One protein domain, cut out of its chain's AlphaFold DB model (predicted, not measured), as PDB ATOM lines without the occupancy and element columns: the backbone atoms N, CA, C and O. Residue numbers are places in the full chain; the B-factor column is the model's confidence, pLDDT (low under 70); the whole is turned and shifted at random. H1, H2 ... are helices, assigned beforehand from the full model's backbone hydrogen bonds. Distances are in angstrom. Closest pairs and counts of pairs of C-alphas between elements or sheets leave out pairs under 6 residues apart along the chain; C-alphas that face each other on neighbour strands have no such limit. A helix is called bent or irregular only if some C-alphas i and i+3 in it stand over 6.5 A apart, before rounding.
ATOM      1  N   PHE A   4     270.463 244.475 422.310       64.25
ATOM      2  CA  PHE A   4     269.801 244.518 423.613       64.25
ATOM      3  C   PHE A   4     268.291 244.807 423.559       64.25
ATOM      4  O   PHE A   4     267.526 244.217 424.316       64.25
ATOM      5  N   ILE A   5     267.849 245.713 422.677       67.62
ATOM      6  CA  ILE A   5     266.431 246.099 422.551       67.62
ATOM      7  C   ILE A   5     265.619 244.931 421.989       67.62
ATOM      8  O   ILE A   5     264.493 244.692 422.424       67.62
ATOM      9  N   VAL A   6     266.214 244.206 421.041       71.06
ATOM     10  CA  VAL A   6     265.603 243.042 420.398       71.06
ATOM     11  C   VAL A   6     265.570 241.858 421.365       71.06
ATOM     12  O   VAL A   6     264.508 241.272 421.556       71.06
ATOM     13  N   ASP A   7     266.687 241.571 422.039       71.31
ATOM     14  CA  ASP A   7     266.817 240.440 422.966       71.31
ATOM     15  C   ASP A   7     265.917 240.595 424.208       71.31
ATOM     16  O   ASP A   7     265.318 239.624 424.667       71.31
ATOM     17  N   ASN A   8     265.749 241.822 424.719       70.31
ATOM     18  CA  ASN A   8     264.888 242.110 425.876       70.31
ATOM     19  C   ASN A   8     263.455 242.528 425.494       70.31
ATOM     20  O   ASN A   8     262.654 242.872 426.365       70.31
ATOM     21  N   ASN A   9     263.119 242.507 424.200       74.81
ATOM     22  CA  ASN A   9     261.797 242.839 423.664       74.81
ATOM     23  C   ASN A   9     261.238 244.175 424.208       74.81
ATOM     24  O   ASN A   9     260.069 244.289 424.609       74.81
ATOM     25  N   LEU A  10     262.122 245.175 424.288       74.94
ATOM     26  CA  LEU A  10     261.851 246.453 424.936       74.94
ATOM     27  C   LEU A  10     260.996 247.343 424.037       74.94
ATOM     28  O   LEU A  10     261.247 247.501 422.845       74.94
ATOM     29  N   ASN A  11     259.989 247.964 424.640       78.31
ATOM     30  CA  ASN A  11     259.171 249.003 424.027       78.31
ATOM     31  C   ASN A  11     258.934 250.130 425.042       78.31
ATOM     32  O   ASN A  11     259.189 249.940 426.233       78.31
ATOM     33  N   GLU A  12     258.419 251.280 424.599       71.00
ATOM     34  CA  GLU A  12     258.202 252.459 425.462       71.00
ATOM     35  C   GLU A  12     257.457 252.143 426.766       71.00
ATOM     36  O   GLU A  12     257.780 252.692 427.816       71.00
ATOM     37  N   LYS A  13     256.484 251.222 426.729       75.38
ATOM     38  CA  LYS A  13     255.660 250.874 427.897       75.38
ATOM     39  C   LYS A  13     256.357 249.924 428.873       75.38
ATOM     40  O   LYS A  13     256.016 249.910 430.050       75.38
ATOM     41  N   LYS A  14     257.290 249.102 428.390       74.88
ATOM     42  CA  LYS A  14     257.987 248.076 429.181       74.88
ATOM     43  C   LYS A  14     259.355 248.536 429.676       74.88
ATOM     44  O   LYS A  14     259.864 247.969 430.637       74.88
ATOM     45  N   PHE A  15     259.932 249.559 429.050       72.62
ATOM     46  CA  PHE A  15     261.269 250.054 429.361       72.62
ATOM     47  C   PHE A  15     261.378 250.616 430.785       72.62
ATOM     48  O   PHE A  15     262.302 250.272 431.514       72.62
ATOM     49  N   SER A  16     260.394 251.404 431.222       71.62
ATOM     50  CA  SER A  16     260.350 251.962 432.581       71.62
ATOM     51  C   SER A  16     260.255 250.879 433.662       71.62
ATOM     52  O   SER A  16     260.970 250.933 434.658       71.62
ATOM     53  N   TYR A  17     259.424 249.856 433.444       74.12
ATOM     54  CA  TYR A  17     259.316 248.714 434.357       74.12
ATOM     55  C   TYR A  17     260.585 247.849 434.358       74.12
ATOM     56  O   TYR A  17     260.976 247.312 435.390       74.12
ATOM     57  N   PHE A  18     261.249 247.729 433.208       72.00
ATOM     58  CA  PHE A  18     262.510 247.008 433.080       72.00
ATOM     59  C   PHE A  18     263.647 247.696 433.857       72.00
ATOM     60  O   PHE A  18     264.358 247.018 434.595       72.00
ATOM     61  N   LEU A  19     263.754 249.030 433.764       70.75
ATOM     62  CA  LEU A  19     264.737 249.859 434.479       70.75
ATOM     63  C   LEU A  19     264.625 249.762 436.003       70.75
ATOM     64  O   LEU A  19     265.630 249.647 436.697       70.75
ATOM     65  N   LEU A  20     263.398 249.810 436.527       71.81
ATOM     66  CA  LEU A  20     263.147 249.797 437.972       71.81
ATOM     67  C   LEU A  20     263.490 248.453 438.625       71.81
ATOM     68  O   LEU A  20     263.792 248.413 439.814       71.81
ATOM     69  N   ASN A  21     263.451 247.365 437.852       69.88
ATOM     70  CA  ASN A  21     263.669 246.008 438.353       69.88
ATOM     71  C   ASN A  21     265.061 245.445 438.024       69.88
ATOM     72  O   ASN A  21     265.418 244.388 438.537       69.88
ATOM     73  N   ASN A  22     265.846 246.126 437.185       65.62
ATOM     74  CA  ASN A  22     267.177 245.690 436.772       65.62
ATOM     75  C   ASN A  22     268.150 246.881 436.801       65.62
ATOM     76  O   ASN A  22     268.297 247.566 435.786       65.62
ATOM     77  N   PRO A  23     268.853 247.133 437.923       61.81
ATOM     78  CA  PRO A  23     270.008 248.023 437.932       61.81
ATOM     79  C   PRO A  23     271.153 247.320 437.193       61.81
ATOM     80  O   PRO A  23     272.012 246.683 437.798       61.81
ATOM     81  N   GLN A  24     271.102 247.345 435.863       64.38
ATOM     82  CA  GLN A  24     272.096 246.697 435.022       64.38
ATOM     83  C   GLN A  24     273.095 247.726 434.484       64.38
ATOM     84  O   GLN A  24     272.666 248.708 433.871       64.38
ATOM     85  N   PRO A  25     274.414 247.475 434.605       62.09
ATOM     86  CA  PRO A  25     275.438 248.263 433.915       62.09
ATOM     87  C   PRO A  25     275.207 248.321 432.393       62.09
ATOM     88  O   PRO A  25     275.677 249.227 431.720       62.09
ATOM     89  N   ASP A  26     274.417 247.401 431.832       59.00
ATOM     90  CA  ASP A  26     274.007 247.399 430.424       59.00
ATOM     91  C   ASP A  26     273.106 248.581 430.034       59.00
ATOM     92  O   ASP A  26     273.188 249.067 428.910       59.00
ATOM     93  N   VAL A  27     272.283 249.094 430.952       64.56
ATOM     94  CA  VAL A  27     271.443 250.274 430.695       64.56
ATOM     95  C   VAL A  27     272.295 251.537 430.630       64.56
ATOM     96  O   VAL A  27     272.131 252.345 429.716       64.56
ATOM     97  N   GLU A  28     273.205 251.705 431.590       63.44
ATOM     98  CA  GLU A  28     274.152 252.821 431.613       63.44
ATOM     99  C   GLU A  28     275.021 252.815 430.352       63.44
ATOM    100  O   GLU A  28     275.173 253.855 429.707       63.44
ATOM    101  N   ARG A  29     275.475 251.629 429.924       61.03
ATOM    102  CA  ARG A  29     276.195 251.418 428.659       61.03
ATOM    103  C   ARG A  29     275.385 251.845 427.430       61.03
ATOM    104  O   ARG A  29     275.909 252.483 426.529       61.03
ATOM    105  N   ILE A  30     274.081 251.584 427.398       63.88
ATOM    106  CA  ILE A  30     273.230 252.005 426.271       63.88
ATOM    107  C   ILE A  30     273.011 253.518 426.244       63.88
ATOM    108  O   ILE A  30     273.027 254.110 425.166       63.88
ATOM    109  N   ILE A  31     272.814 254.148 427.406       65.50
ATOM    110  CA  ILE A  31     272.640 255.608 427.508       65.50
ATOM    111  C   ILE A  31     273.933 256.336 427.117       65.50
ATOM    112  O   ILE A  31     273.882 257.399 426.502       65.50
ATOM    113  N   SER A  32     275.087 255.752 427.436       62.59
ATOM    114  CA  SER A  32     276.410 256.266 427.065       62.59
ATOM    115  C   SER A  32     276.834 255.928 425.630       62.59
ATOM    116  O   SER A  32     277.890 256.384 425.200       62.59
ATOM    117  N   TYR A  33     276.000 255.208 424.864       64.62
ATOM    118  CA  TYR A  33     276.315 254.692 423.523       64.62
ATOM    119  C   TYR A  33     277.533 253.747 423.485       64.62
ATOM    120  O   TYR A  33     278.117 253.524 422.422       64.62
ATOM    121  N   ASP A  34     277.885 253.154 424.623       63.31
ATOM    122  CA  ASP A  34     278.954 252.171 424.736       63.31
ATOM    123  C   ASP A  34     278.490 250.793 424.236       63.31
ATOM    124  O   ASP A  34     277.339 250.369 424.400       63.31
ATOM    125  N   TYR A  35     279.400 250.069 423.583       58.94
ATOM    126  CA  TYR A  35     279.114 248.739 423.053       58.94
ATOM    127  C   TYR A  35     279.231 247.682 424.157       58.94
ATOM    128  O   TYR A  35     280.179 247.674 424.942       58.94
ATOM    129  N   VAL A  36     278.299 246.722 424.177       53.84
ATOM    130  CA  VAL A  36     278.401 245.537 425.045       53.84
ATOM    131  C   VAL A  36     279.626 244.724 424.610       53.84
ATOM    132  O   VAL A  36     279.598 244.072 423.567       53.84
ATOM    133  N   GLY A  37     280.700 244.788 425.402       59.31
ATOM    134  CA  GLY A  37     281.964 244.081 425.166       59.31
ATOM    135  C   GLY A  37     283.173 244.971 424.851       59.31
ATOM    136  O   GLY A  37     284.288 244.464 424.890       59.31
ATOM    137  N   ASP A  38     282.979 246.268 424.591       60.75
ATOM    138  CA  ASP A  38     284.077 247.234 424.439       60.75
ATOM    139  C   ASP A  38     283.617 248.635 424.873       60.75
ATOM    140  O   ASP A  38     283.138 249.449 424.079       60.75
ATOM    141  N   GLU A  39     283.752 248.898 426.176       61.00
ATOM    142  CA  GLU A  39     283.329 250.123 426.879       61.00
ATOM    143  C   GLU A  39     284.088 251.387 426.434       61.00
ATOM    144  O   GLU A  39     283.922 252.459 427.005       61.00
ATOM    145  N   THR A  40     284.971 251.284 425.437       66.81
ATOM    146  CA  THR A  40     285.853 252.387 425.050       66.81
ATOM    147  C   THR A  40     285.651 252.879 423.625       66.81
ATOM    148  O   THR A  40     286.107 253.973 423.306       66.81
ATOM    149  N   LEU A  41     284.947 252.142 422.761       74.12
ATOM    150  CA  LEU A  41     284.956 252.418 421.322       74.12
ATOM    151  C   LEU A  41     284.278 253.747 420.956       74.12
ATOM    152  O   LEU A  41     284.869 254.552 420.236       74.12
ATOM    153  N   PHE A  42     283.078 254.025 421.480       78.06
ATOM    154  CA  PHE A  42     282.381 255.290 421.212       78.06
ATOM    155  C   PHE A  42     283.104 256.477 421.853       78.06
ATOM    156  O   PHE A  42     283.357 257.484 421.193       78.06
ATOM    157  N   LYS A  43     283.518 256.336 423.115       79.06
ATOM    158  CA  LYS A  43     284.299 257.353 423.829       79.06
ATOM    159  C   LYS A  43     285.611 257.692 423.112       79.06
ATOM    160  O   LYS A  43     285.960 258.868 422.997       79.06
ATOM    161  N   ASN A  44     286.318 256.685 422.602       83.81
ATOM    162  CA  ASN A  44     287.543 256.869 421.829       83.81
ATOM    163  C   ASN A  44     287.250 257.540 420.485       83.81
ATOM    164  O   ASN A  44     287.908 258.524 420.161       83.81
ATOM    165  N   ALA A  45     286.226 257.094 419.750       85.38
ATOM    166  CA  ALA A  45     285.818 257.720 418.492       85.38
ATOM    167  C   ALA A  45     285.394 259.188 418.680       85.38
ATOM    168  O   ALA A  45     285.747 260.052 417.878       85.38
ATOM    169  N   MET A  46     284.689 259.500 419.771       86.06
ATOM    170  CA  MET A  46     284.300 260.864 420.124       86.06
ATOM    171  C   MET A  46     285.527 261.729 420.425       86.06
ATOM    172  O   MET A  46     285.630 262.851 419.935       86.06
ATOM    173  N   LYS A  47     286.500 261.187 421.164       89.12
ATOM    174  CA  LYS A  47     287.774 261.861 421.438       89.12
ATOM    175  C   LYS A  47     288.597 262.080 420.164       89.12
ATOM    176  O   LYS A  47     289.190 263.140 419.989       89.12
ATOM    177  N   GLU A  48     288.632 261.108 419.257       91.62
ATOM    178  CA  GLU A  48     289.274 261.253 417.945       91.62
ATOM    179  C   GLU A  48     288.597 262.333 417.098       91.62
ATOM    180  O   GLU A  48     289.279 263.149 416.474       91.62
ATOM    181  N   PHE A  49     287.263 262.387 417.112       92.25
ATOM    182  CA  PHE A  49     286.507 263.429 416.430       92.25
ATOM    183  C   PHE A  49     286.780 264.814 417.026       92.25
ATOM    184  O   PHE A  49     287.083 265.744 416.279       92.25
ATOM    185  N   GLU A  50     286.756 264.949 418.353       93.38
ATOM    186  CA  GLU A  50     287.114 266.185 419.057       93.38
ATOM    187  C   GLU A  50     288.528 266.649 418.677       93.38
ATOM    188  O   GLU A  50     288.724 267.805 418.293       93.38
ATOM    189  N   ASN A  51     289.501 265.733 418.679       95.00
ATOM    190  CA  ASN A  51     290.870 266.017 418.254       95.00
ATOM    191  C   ASN A  51     290.935 266.473 416.790       95.00
ATOM    192  O   ASN A  51     291.663 267.414 416.463       95.00
ATOM    193  N   SER A  52     290.174 265.836 415.898       94.56
ATOM    194  CA  SER A  52     290.105 266.207 414.481       94.56
ATOM    195  C   SER A  52     289.531 267.614 414.290       94.56
ATOM    196  O   SER A  52     290.118 268.428 413.575       94.56
ATOM    197  N   ILE A  53     288.437 267.951 414.980       94.44
ATOM    198  CA  ILE A  53     287.851 269.299 414.957       94.44
ATOM    199  C   ILE A  53     288.830 270.323 415.534       94.44
ATOM    200  O   ILE A  53     289.050 271.372 414.929       94.44
ATOM    201  N   SER A  54     289.471 270.011 416.659       92.44
ATOM    202  CA  SER A  54     290.433 270.903 417.304       92.44
ATOM    203  C   SER A  54     291.620 271.225 416.389       92.44
ATOM    204  O   SER A  54     291.918 272.392 416.144       92.44
ATOM    205  N   THR A  55     292.235 270.198 415.798       93.56
ATOM    206  CA  THR A  55     293.455 270.331 414.979       93.56
ATOM    207  C   THR A  55     293.225 270.815 413.549       93.56
ATOM    208  O   THR A  55     294.149 271.331 412.918       93.56
ATOM    209  N   ARG A  56     292.026 270.628 412.989       91.50
ATOM    210  CA  ARG A  56     291.734 271.039 411.605       91.50
ATOM    211  C   ARG A  56     290.906 272.309 411.529       91.50
ATOM    212  O   ARG A  56     291.133 273.118 410.636       91.50
ATOM    213  N   VAL A  57     289.946 272.475 412.436       92.19
ATOM    214  CA  VAL A  57     288.985 273.584 412.405       92.19
ATOM    215  C   VAL A  57     289.393 274.666 413.395       92.19
ATOM    216  O   VAL A  57     289.638 275.797 412.978       92.19
TER     217      VAL A  57
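What this domain is: This is residues 4 to 57 of the 166 residues of the protein "HD_assoc domain-containing protein" of Coprococcus sp. AF38-1 (UniProt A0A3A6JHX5). One long helix, H4, makes an arm whose residues 44 to 57 stick out from a loose body of three short helices, H1, H2 and H3, with no helix touching another. The printed part has 54 residues with four named helices, H1 to H4 in order, and no named strand: all helix. It is only just extended, close to loose, with a radius of gyration of the C-alphas of 15.3 A, spanning 45 by 21 by 18 A.

Where its parts are: Find C-alpha 4 at (269.801, 244.518, 423.613), where H1, residues 4 to 7, begins. H2, residues 12 to 21, is 15.4 A long and only just irregular: C-alphas 13 and 16 are 6.7 A apart. After H3, residues 25 to 31, H4, residues 41 to 57, runs 23.3 A to C-alpha 57 at (288.985, 273.584, 412.405).

How they stand to each other: H1 is apart from H2, H3 and H4. Look at Leu 19 and Val 27: their C-alphas, the closest of H2 and H3, are 7.7 A apart, and these helices are close but not clearly touching. They run opposite ways at a shallow tilt of 34.8 degrees, only just short of steep. H4 is apart from H2 and H3. Every O i to N i+4 pair is within hydrogen-bond range in H3 and H4, and 4 of 6 in H2; H1 is too short for one.

The domain as a whole: The farthest C-alphas, of Asn 21 and Arg 56, are 46.1 A apart. The printed part has no cut and no long link. Its mean pLDDT is 73.8, with residues 4 to 5 and 21 to 40 under 70.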